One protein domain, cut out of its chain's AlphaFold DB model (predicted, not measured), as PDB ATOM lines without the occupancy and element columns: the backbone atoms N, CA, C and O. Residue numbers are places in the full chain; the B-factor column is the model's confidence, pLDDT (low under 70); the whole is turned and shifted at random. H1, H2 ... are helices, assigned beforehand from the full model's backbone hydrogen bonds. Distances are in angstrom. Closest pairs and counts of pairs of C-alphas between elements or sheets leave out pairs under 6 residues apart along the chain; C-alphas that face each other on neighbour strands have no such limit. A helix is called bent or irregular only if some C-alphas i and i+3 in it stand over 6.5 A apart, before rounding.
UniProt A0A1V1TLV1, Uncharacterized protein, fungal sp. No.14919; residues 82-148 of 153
ATOM      1  N   ASP A  82      15.122 -55.185 -39.048       94.62
ATOM      2  CA  ASP A  82      16.226 -54.251 -39.289       94.62
ATOM      3  C   ASP A  82      16.259 -53.101 -38.273       94.62
ATOM      4  O   ASP A  82      17.308 -52.785 -37.711       94.62
ATOM      5  N   GLU A  83      15.098 -52.499 -37.995       95.06
ATOM      6  CA  GLU A  83      14.963 -51.446 -36.990       95.06
ATOM      7  C   GLU A  83      15.346 -51.960 -35.593       95.06
ATOM      8  O   GLU A  83      16.156 -51.338 -34.902       95.06
ATOM      9  N   ALA A  84      14.786 -53.101 -35.179       95.19
ATOM     10  CA  ALA A  84      15.063 -53.685 -33.870       95.19
ATOM     11  C   ALA A  84      16.558 -54.003 -33.700       95.19
ATOM     12  O   ALA A  84      17.147 -53.692 -32.660       95.19
ATOM     13  N   CYS A  85      17.185 -54.575 -34.730       95.06
ATOM     14  CA  CYS A  85      18.613 -54.871 -34.745       95.06
ATOM     15  C   CYS A  85      19.459 -53.599 -34.648       95.06
ATOM     16  O   CYS A  85      20.424 -53.568 -33.883       95.06
ATOM     17  N   TYR A  86      19.098 -52.538 -35.371       95.38
ATOM     18  CA  TYR A  86      19.820 -51.273 -35.287       95.38
ATOM     19  C   TYR A  86      19.772 -50.675 -33.879       95.38
ATOM     20  O   TYR A  86      20.820 -50.333 -33.329       95.38
ATOM     21  N   TRP A  87      18.591 -50.617 -33.255       93.88
ATOM     22  CA  TRP A  87      18.470 -50.088 -31.895       93.88
ATOM     23  C   TRP A  87      19.241 -50.914 -30.874       93.88
ATOM     24  O   TRP A  87      19.857 -50.334 -29.981       93.88
ATOM     25  N   PHE A  88      19.290 -52.238 -31.038       94.38
ATOM     26  CA  PHE A  88      20.133 -53.097 -30.208       94.38
ATOM     27  C   PHE A  88      21.611 -52.695 -30.296       94.38
ATOM     28  O   PHE A  88      22.265 -52.490 -29.276       94.38
ATOM     29  N   ILE A  89      22.126 -52.536 -31.522       94.19
ATOM     30  CA  ILE A  89      23.522 -52.157 -31.777       94.19
ATOM     31  C   ILE A  89      23.825 -50.781 -31.175       94.19
ATOM     32  O   ILE A  89      24.860 -50.608 -30.534       94.19
ATOM     33  N   CYS A  90      22.936 -49.801 -31.362       93.06
ATOM     34  CA  CYS A  90      23.085 -48.471 -30.771       93.06
ATOM     35  C   CYS A  90      23.186 -48.540 -29.248       93.06
ATOM     36  O   CYS A  90      24.087 -47.938 -28.668       93.06
ATOM     37  N   PHE A  91      22.296 -49.300 -28.614       91.31
ATOM     38  CA  PHE A  91      22.244 -49.417 -27.164       91.31
ATOM     39  C   PHE A  91      23.505 -50.091 -26.602       91.31
ATOM     40  O   PHE A  91      24.100 -49.585 -25.653       91.31
ATOM     41  N   ASP A  92      23.986 -51.160 -27.246       92.75
ATOM     42  CA  ASP A  92      25.257 -51.816 -26.903       92.75
ATOM     43  C   ASP A  92      26.455 -50.852 -27.012       92.75
ATOM     44  O   ASP A  92      27.288 -50.763 -26.108       92.75
ATOM     45  N   ARG A  93      26.507 -50.036 -28.074       93.88
ATOM     46  CA  ARG A  93      27.554 -49.009 -28.221       93.88
ATOM     47  C   ARG A  93      27.471 -47.937 -27.136       93.88
ATOM     48  O   ARG A  93      28.509 -47.501 -26.644       93.88
ATOM     49  N   CYS A  94      26.269 -47.504 -26.762       91.81
ATOM     50  CA  CYS A  94      26.073 -46.533 -25.685       91.81
ATOM     51  C   CYS A  94      26.559 -47.083 -24.341       91.81
ATOM     52  O   CYS A  94      27.268 -46.377 -23.629       91.81
ATOM     53  N   TYR A  95      26.263 -48.348 -24.030       89.94
ATOM     54  CA  TYR A  95      26.788 -49.003 -22.833       89.94
ATOM     55  C   TYR A  95      28.312 -49.060 -22.821       89.94
ATOM     56  O   TYR A  95      28.934 -48.687 -21.827       89.94
ATOM     57  N   GLN A  96      28.926 -49.474 -23.932       93.88
ATOM     58  CA  GLN A  96      30.385 -49.491 -24.055       93.88
ATOM     59  C   GLN A  96      30.976 -48.096 -23.823       93.88
ATOM     60  O   GLN A  96      31.944 -47.954 -23.077       93.88
ATOM     61  N   SER A  97      30.376 -47.056 -24.407       93.31
ATOM     62  CA  SER A  97      30.791 -45.669 -24.193       93.31
ATOM     63  C   SER A  97      30.648 -45.224 -22.742       93.31
ATOM     64  O   SER A  97      31.584 -44.628 -22.216       93.31
ATOM     65  N   GLN A  98      29.534 -45.538 -22.077       90.62
ATOM     66  CA  GLN A  98      29.333 -45.174 -20.674       90.62
ATOM     67  C   GLN A  98      30.381 -45.836 -19.778       90.62
ATOM     68  O   GLN A  98      31.004 -45.163 -18.966       90.62
ATOM     69  N   LEU A  99      30.659 -47.124 -19.990       90.94
ATOM     70  CA  LEU A  99      31.696 -47.836 -19.244       90.94
ATOM     71  C   LEU A  99      33.092 -47.235 -19.478       90.94
ATOM     72  O   LEU A  99      33.878 -47.110 -18.540       90.94
ATOM     73  N   MET A 100      33.408 -46.834 -20.715       93.12
ATOM     74  CA  MET A 100      34.667 -46.146 -21.023       93.12
ATOM     75  C   MET A 100      34.760 -44.774 -20.345       93.12
ATOM     76  O   MET A 100      35.835 -44.398 -19.875       93.12
ATOM     77  N   ILE A 101      33.650 -44.037 -20.286       90.75
ATOM     78  CA  ILE A 101      33.558 -42.758 -19.580       90.75
ATOM     79  C   ILE A 101      33.786 -42.982 -18.085       90.75
ATOM     80  O   ILE A 101      34.701 -42.379 -17.531       90.75
ATOM     81  N   ASP A 102      33.053 -43.906 -17.464       89.19
ATOM     82  CA  ASP A 102      33.147 -44.204 -16.032       89.19
ATOM     83  C   ASP A 102      34.552 -44.677 -15.632       89.19
ATOM     84  O   ASP A 102      35.039 -44.347 -14.553       89.19
ATOM     85  N   ALA A 103      35.250 -45.398 -16.514       90.19
ATOM     86  CA  ALA A 103      36.641 -45.789 -16.297       90.19
ATOM     87  C   ALA A 103      37.625 -44.603 -16.379       90.19
ATOM     88  O   ALA A 103      38.671 -44.620 -15.727       90.19
ATOM     89  N   ALA A 104      37.314 -43.570 -17.168       88.81
ATOM     90  CA  ALA A 104      38.157 -42.388 -17.361       88.81
ATOM     91  C   ALA A 104      37.862 -41.248 -16.363       88.81
ATOM     92  O   ALA A 104      38.761 -40.471 -16.024       88.81
ATOM     93  N   THR A 105      36.627 -41.154 -15.869       81.31
ATOM     94  CA  THR A 105      36.131 -40.165 -14.896       81.31
ATOM     95  C   THR A 105      36.987 -40.045 -13.624       81.31
ATOM     96  O   THR A 105      37.291 -38.910 -13.249       81.31
ATOM     97  N   PRO A 106      37.505 -41.124 -12.993       76.25
ATOM     98  CA  PRO A 106      38.360 -41.016 -11.805       76.25
ATOM     99  C   PRO A 106      39.592 -40.119 -11.996       76.25
ATOM    100  O   PRO A 106      40.097 -39.556 -11.029       76.25
ATOM    101  N   ALA A 107      40.074 -39.969 -13.235       68.81
ATOM    102  CA  ALA A 107      41.229 -39.140 -13.570       68.81
ATOM    103  C   ALA A 107      40.868 -37.722 -14.060       68.81
ATOM    104  O   ALA A 107      41.749 -36.864 -14.124       68.81
ATOM    105  N   ARG A 108      39.610 -37.469 -14.451       70.00
ATOM    106  CA  ARG A 108      39.182 -36.230 -15.135       70.00
ATOM    107  C   ARG A 108      38.055 -35.457 -14.446       70.00
ATOM    108  O   ARG A 108      37.824 -34.317 -14.837       70.00
ATOM    109  N   GLY A 109      37.406 -36.027 -13.434       79.69
ATOM    110  CA  GLY A 109      36.196 -35.461 -12.833       79.69
ATOM    111  C   GLY A 109      34.928 -35.981 -13.513       79.69
ATOM    112  O   GLY A 109      34.958 -37.034 -14.144       79.69
ATOM    113  N   GLU A 110      33.814 -35.265 -13.364       83.50
ATOM    114  CA  GLU A 110      32.482 -35.719 -13.793       83.50
ATOM    115  C   GLU A 110      32.323 -35.845 -15.327       83.50
ATOM    116  O   GLU A 110      32.938 -35.079 -16.078       83.50
ATOM    117  N   PRO A 111      31.494 -36.794 -15.816       86.00
ATOM    118  CA  PRO A 111      31.135 -36.895 -17.229       86.00
ATOM    119  C   PRO A 111      30.451 -35.629 -17.755       86.00
ATOM    120  O   PRO A 111      29.593 -35.053 -17.091       86.00
ATOM    121  N   ALA A 112      30.774 -35.232 -18.987       87.38
ATOM    122  CA  ALA A 112      30.054 -34.156 -19.661       87.38
ATOM    123  C   ALA A 112      28.632 -34.615 -20.024       87.38
ATOM    124  O   ALA A 112      28.464 -35.623 -20.712       87.38
ATOM    125  N   THR A 113      27.624 -33.862 -19.587       90.31
ATOM    126  CA  THR A 113      26.217 -34.098 -19.926       90.31
ATOM    127  C   THR A 113      25.804 -33.291 -21.156       90.31
ATOM    128  O   THR A 113      26.344 -32.218 -21.433       90.31
ATOM    129  N   ILE A 114      24.863 -33.836 -21.926       92.25
ATOM    130  CA  ILE A 114      24.262 -33.165 -23.084       92.25
ATOM    131  C   ILE A 114      23.051 -32.370 -22.587       92.25
ATOM    132  O   ILE A 114      22.338 -32.839 -21.702       92.25
ATOM    133  N   ASP A 115      22.832 -31.180 -23.146       96.56
ATOM    134  CA  ASP A 115      21.649 -30.373 -22.847       96.56
ATOM    135  C   ASP A 115      20.364 -31.050 -23.362       96.56
ATOM    136  O   ASP A 115      20.353 -31.663 -24.432       96.56
ATOM    137  N   GLU A 116      19.274 -30.921 -22.611       95.38
ATOM    138  CA  GLU A 116      18.009 -31.622 -22.856       95.38
ATOM    139  C   GLU A 116      17.365 -31.198 -24.182       95.38
ATOM    140  O   GLU A 116      16.827 -32.029 -24.914       95.38
ATOM    141  N   GLU A 117      17.453 -29.912 -24.539       96.31
ATOM    142  CA  GLU A 117      16.915 -29.410 -25.809       96.31
ATOM    143  C   GLU A 117      17.607 -30.071 -27.008       96.31
ATOM    144  O   GLU A 117      16.943 -30.559 -27.927       96.31
ATOM    145  N   VAL A 118      18.936 -30.169 -26.946       95.31
ATOM    146  CA  VAL A 118      19.760 -30.810 -27.977       95.31
ATOM    147  C   VAL A 118      19.491 -32.314 -28.028       95.31
ATOM    148  O   VAL A 118      19.395 -32.894 -29.110       95.31
ATOM    149  N   ALA A 119      19.338 -32.960 -26.869       93.88
ATOM    150  CA  ALA A 119      19.005 -34.379 -26.790       93.88
ATOM    151  C   ALA A 119      17.642 -34.680 -27.435       93.88
ATOM    152  O   ALA A 119      17.513 -35.650 -28.189       93.88
ATOM    153  N   ARG A 120      16.641 -33.822 -27.202       96.12
ATOM    154  CA  ARG A 120      15.311 -33.959 -27.803       96.12
ATOM    155  C   ARG A 120      15.341 -33.752 -29.315       96.12
ATOM    156  O   ARG A 120      14.773 -34.560 -30.043       96.12
ATOM    157  N   GLU A 121      16.039 -32.728 -29.800       96.25
ATOM    158  CA  GLU A 121      16.188 -32.490 -31.242       96.25
ATOM    159  C   GLU A 121      16.875 -33.672 -31.945       96.25
ATOM    160  O   GLU A 121      16.455 -34.103 -33.027       96.25
ATOM    161  N   ALA A 122      17.904 -34.244 -31.316       93.38
ATOM    162  CA  ALA A 122      18.556 -35.444 -31.822       93.38
ATOM    163  C   ALA A 122      17.574 -36.628 -31.872       93.38
ATOM    164  O   ALA A 122      17.485 -37.304 -32.900       93.38
ATOM    165  N   ALA A 123      16.787 -36.852 -30.817       92.75
ATOM    166  CA  ALA A 123      15.771 -37.902 -30.801       92.75
ATOM    167  C   ALA A 123      14.735 -37.727 -31.928       92.75
ATOM    168  O   ALA A 123      14.414 -38.695 -32.618       92.75
ATOM    169  N   ASP A 124      14.288 -36.500 -32.194       94.56
ATOM    170  CA  ASP A 124      13.329 -36.215 -33.267       94.56
ATOM    171  C   ASP A 124      13.942 -36.397 -34.668       94.56
ATOM    172  O   ASP A 124      13.284 -36.869 -35.598       94.56
ATOM    173  N   THR A 125      15.223 -36.064 -34.836       92.81
ATOM    174  CA  THR A 125      15.885 -36.076 -36.150       92.81
ATOM    175  C   THR A 125      16.374 -37.468 -36.555       92.81
ATOM    176  O   THR A 125      16.183 -37.898 -37.703       92.81
ATOM    177  N   ILE A 126      17.024 -38.178 -35.627       91.31
ATOM    178  CA  ILE A 126      17.677 -39.472 -35.884       91.31
ATOM    179  C   ILE A 126      17.019 -40.646 -35.153       91.31
ATOM    180  O   ILE A 126      17.232 -41.786 -35.554       91.31
ATOM    181  N   GLY A 127      16.180 -40.399 -34.144       90.44
ATOM    182  CA  GLY A 127      15.506 -41.434 -33.347       90.44
ATOM    183  C   GLY A 127      14.224 -42.000 -33.970       90.44
ATOM    184  O   GLY A 127      13.529 -42.798 -33.344       90.44
ATOM    185  N   THR A 128      13.877 -41.610 -35.198       93.12
ATOM    186  CA  THR A 128      12.665 -42.113 -35.862       93.12
ATOM    187  C   THR A 128      12.837 -43.547 -36.372       93.12
ATOM    188  O   THR A 128      13.913 -43.974 -36.788       93.12
ATOM    189  N   ARG A 129      11.738 -44.308 -36.411       92.38
ATOM    190  CA  ARG A 129      11.740 -45.726 -36.827       92.38
ATOM    191  C   ARG A 129      12.302 -45.954 -38.232       92.38
ATOM    192  O   ARG A 129      13.073 -46.882 -38.469       92.38
ATOM    193  N   SER A 130      11.940 -45.079 -39.170       93.25
ATOM    194  CA  SER A 130      12.416 -45.128 -40.557       93.25
ATOM    195  C   SER A 130      13.922 -44.888 -40.664       93.25
ATOM    196  O   SER A 130      14.577 -45.497 -41.512       93.25
ATOM    197  N   ARG A 131      14.491 -44.052 -39.783       93.12
ATOM    198  CA  ARG A 131      15.943 -43.875 -39.670       93.12
ATOM    199  C   ARG A 131      16.596 -45.157 -39.184       93.12
ATOM    200  O   ARG A 131      17.560 -45.580 -39.808       93.12
ATOM    201  N   GLY A 132      16.040 -45.807 -38.161       92.62
ATOM    202  CA  GLY A 132      16.553 -47.087 -37.665       92.62
ATOM    203  C   GLY A 132      16.644 -48.155 -38.760       92.62
ATOM    204  O   GLY A 132      17.705 -48.740 -38.970       92.62
ATOM    205  N   PHE A 133      15.573 -48.325 -39.542       94.69
ATOM    206  CA  PHE A 133      15.575 -49.210 -40.713       94.69
ATOM    207  C   PHE A 133      16.674 -48.847 -41.728       94.69
ATOM    208  O   PHE A 133      17.429 -49.715 -42.171       94.69
ATOM    209  N   LEU A 134      16.779 -47.564 -42.094       95.69
ATOM    210  CA  LEU A 134      17.743 -47.098 -43.092       95.69
ATOM    211  C   LEU A 134      19.193 -47.270 -42.616       95.69
ATOM    212  O   LEU A 134      20.057 -47.662 -43.397       95.69
ATOM    213  N   HIS A 135      19.460 -47.006 -41.338       94.75
ATOM    214  CA  HIS A 135      20.790 -47.136 -40.753       94.75
ATOM    215  C   HIS A 135      21.253 -48.589 -40.617       94.75
ATOM    216  O   HIS A 135      22.460 -48.831 -40.552       94.75
ATOM    217  N   PHE A 136      20.332 -49.555 -40.614       96.19
ATOM    218  CA  PHE A 136      20.688 -50.970 -40.624       96.19
ATOM    219  C   PHE A 136      21.138 -51.476 -42.001       96.19
ATOM    220  O   PHE A 136      21.955 -52.393 -42.079       96.19
ATOM    221  N   GLN A 137      20.662 -50.869 -43.093       95.62
ATOM    222  CA  GLN A 137      20.910 -51.361 -44.456       95.62
ATOM    223  C   GLN A 137      22.397 -51.609 -44.780       95.62
ATOM    224  O   GLN A 137      22.701 -52.665 -45.339       95.62
ATOM    225  N   PRO A 138      23.354 -50.737 -44.396       96.19
ATOM    226  CA  PRO A 138      24.774 -50.994 -44.634       96.19
ATOM    227  C   PRO A 138      25.300 -52.236 -43.903       96.19
ATOM    228  O   PRO A 138      26.147 -52.947 -44.439       96.19
ATOM    229  N   TYR A 139      24.801 -52.531 -42.696       95.00
ATOM    230  CA  TYR A 139      25.189 -53.735 -41.953       95.00
ATOM    231  C   TYR A 139      24.712 -54.993 -42.670       95.00
ATOM    232  O   TYR A 139      25.488 -55.931 -42.857       95.00
ATOM    233  N   TYR A 140      23.462 -54.985 -43.126       94.50
ATOM    234  CA  TYR A 140      22.889 -56.094 -43.875       94.50
ATOM    235  C   TYR A 140      23.623 -56.331 -45.204       94.50
ATOM    236  O   TYR A 140      24.028 -57.453 -45.504       94.50
ATOM    237  N   GLN A 141      23.884 -55.264 -45.963       95.81
ATOM    238  CA  GLN A 141      24.640 -55.331 -47.217       95.81
ATOM    239  C   GLN A 141      26.059 -55.865 -47.005       95.81
ATOM    240  O   GLN A 141      26.503 -56.740 -47.749       95.81
ATOM    241  N   ASN A 142      26.753 -55.399 -45.963       96.19
ATOM    242  CA  ASN A 142      28.073 -55.912 -45.605       96.19
ATOM    243  C   ASN A 142      28.024 -57.399 -45.243       96.19
ATOM    244  O   ASN A 142      28.915 -58.152 -45.636       96.19
ATOM    245  N   MET A 143      26.985 -57.843 -44.535       94.62
ATOM    246  CA  MET A 143      26.833 -59.248 -44.167       94.62
ATOM    247  C   MET A 143      26.570 -60.133 -45.388       94.62
ATOM    248  O   MET A 143      27.176 -61.198 -45.505       94.62
ATOM    249  N   ILE A 144      25.750 -59.682 -46.342       96.25
ATOM    250  CA  ILE A 144      25.581 -60.365 -47.634       96.25
ATOM    251  C   ILE A 144      26.918 -60.445 -48.370       96.25
ATOM    252  O   ILE A 144      27.304 -61.526 -48.810       96.25
ATOM    253  N   ALA A 145      27.640 -59.328 -48.476       96.00
ATOM    254  CA  ALA A 145      28.908 -59.274 -49.196       96.00
ATOM    255  C   ALA A 145      29.967 -60.212 -48.592       96.00
ATOM    256  O   ALA A 145      30.714 -60.847 -49.329       96.00
ATOM    257  N   GLN A 146      30.014 -60.333 -47.262       95.94
ATOM    258  CA  GLN A 146      30.976 -61.192 -46.564       95.94
ATOM    259  C   GLN A 146      30.614 -62.678 -46.620       95.94
ATOM    260  O   GLN A 146      31.497 -63.523 -46.717       95.94
ATOM    261  N   THR A 147      29.326 -63.005 -46.532       94.06
ATOM    262  CA  THR A 147      28.860 -64.399 -46.434       94.06
ATOM    263  C   THR A 147      28.440 -64.992 -47.775       94.06
ATOM    264  O   THR A 147      28.113 -66.174 -47.839       94.06
ATOM    265  N   GLY A 148      28.376 -64.182 -48.836       91.81
ATOM    266  CA  GLY A 148      27.777 -64.582 -50.110       91.81
ATOM    267  C   GLY A 148      26.290 -64.936 -49.995       91.81
ATOM    268  O   GLY A 148      25.769 -65.636 -50.856       91.81
TER     269      GLY A 148
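What this domain is: This is residues 82 to 148 of the 153 residues of an uncharacterized protein of fungal sp. No.14919 (UniProt A0A1V1TLV1). Three helices make an open, flat frame with an empty middle: the long H1 is one side, residues 109 to 115 cross over from its end to the shorter H2, H2 runs back along the opposite side, and H3 closes the frame where its residues 129 to 137 pack on the beginning of H1, residues 82 to 87. From that corner H3 runs on past H1, and its residues 141 to 147, with Gly 148, stick out as an arm. The printed part has 67 residues, 57 of them in the three named helices, which follow each other as H1, H2, H3; there is no named strand, and the class is all helix. The whole is loose, with a radius of gyration of the C-alphas of 15.7 A, and the C-alphas span 48 by 28 by 14 A.

Where its parts are: Begin with the longest helix, H1, residues 82 to 108. Find C-alpha 82 at (16.226, -54.251, -39.289); from there H1 runs 37.9 A to C-alpha 108 at (39.182, -36.230, -15.135). Near residue 102 you will find a kink of 28 degrees. H1 is not bent, but it is only just irregular: C-alphas 103 and 106 are 6.8 A apart. Next look at H3, residues 129 to 147, which runs 27.1 A from Arg 129 to C-alpha 147 at (28.860, -64.399, -46.434). It too is not bent and only just irregular, with C-alphas 135 and 138 at 6.8 A from each other. H2 is the shortest helix, residues 116 to 126, and measures 15.2 A from its first C-alpha to its last.

How they stand to each other: Start at the first residues of H1, where it touches H3 with 17 pairs of C-alphas within 8 A. The closest C-alphas of the two are those of Glu 83 and Phe 133, 4.4 A apart. H1 touches H3 with residues 82 to 87 alone, and H3 touches H1 with residues 129 to 137 alone. The lines of H1 and H3 are about perpendicular, at 86 degrees, and their centres are 20.1 A apart. Now go from H3 to H2: the two are close but not clearly touching, with 1 pair of C-alphas within 8 A, those of Ile 126 and Gly 132 at 7.9 A. H2 and H3 run the same way at a steep tilt of 56 degrees. H1 and H2 are apart, and H2 touches no helix. In the backbone of H2 each O of residue i is within hydrogen-bond range of the N of residue i+4, while 21 of 23 such pairs are within range in H1 and 12 of 15 in H3.

The domain as a whole: Look for the two C-alphas farthest apart in the domain at Gly 109 and Gly 148, 48.0 A from each other; the first and last printed C-alphas, those of Asp 82 and Gly 148, are 18.9 A apart. The printed part runs from 82 to 148 and has no cut. The link from H1 to H2 is short, with 7 residues, and the link from H2 to H3 is tight, with 2. Four stretches stand free: residues 91 to 97, which belong to H1; residues 103 to 109, of which 103 to 108 belong to H1; residues 113 to 125, of which 116 to 125 belong to H2; and residues 141 to 148, of which 141 to 147 belong to H3. In the B-factor column of this predicted model the mean pLDDT of the printed part is 91.9, and one residue, Ala 107, is under 70.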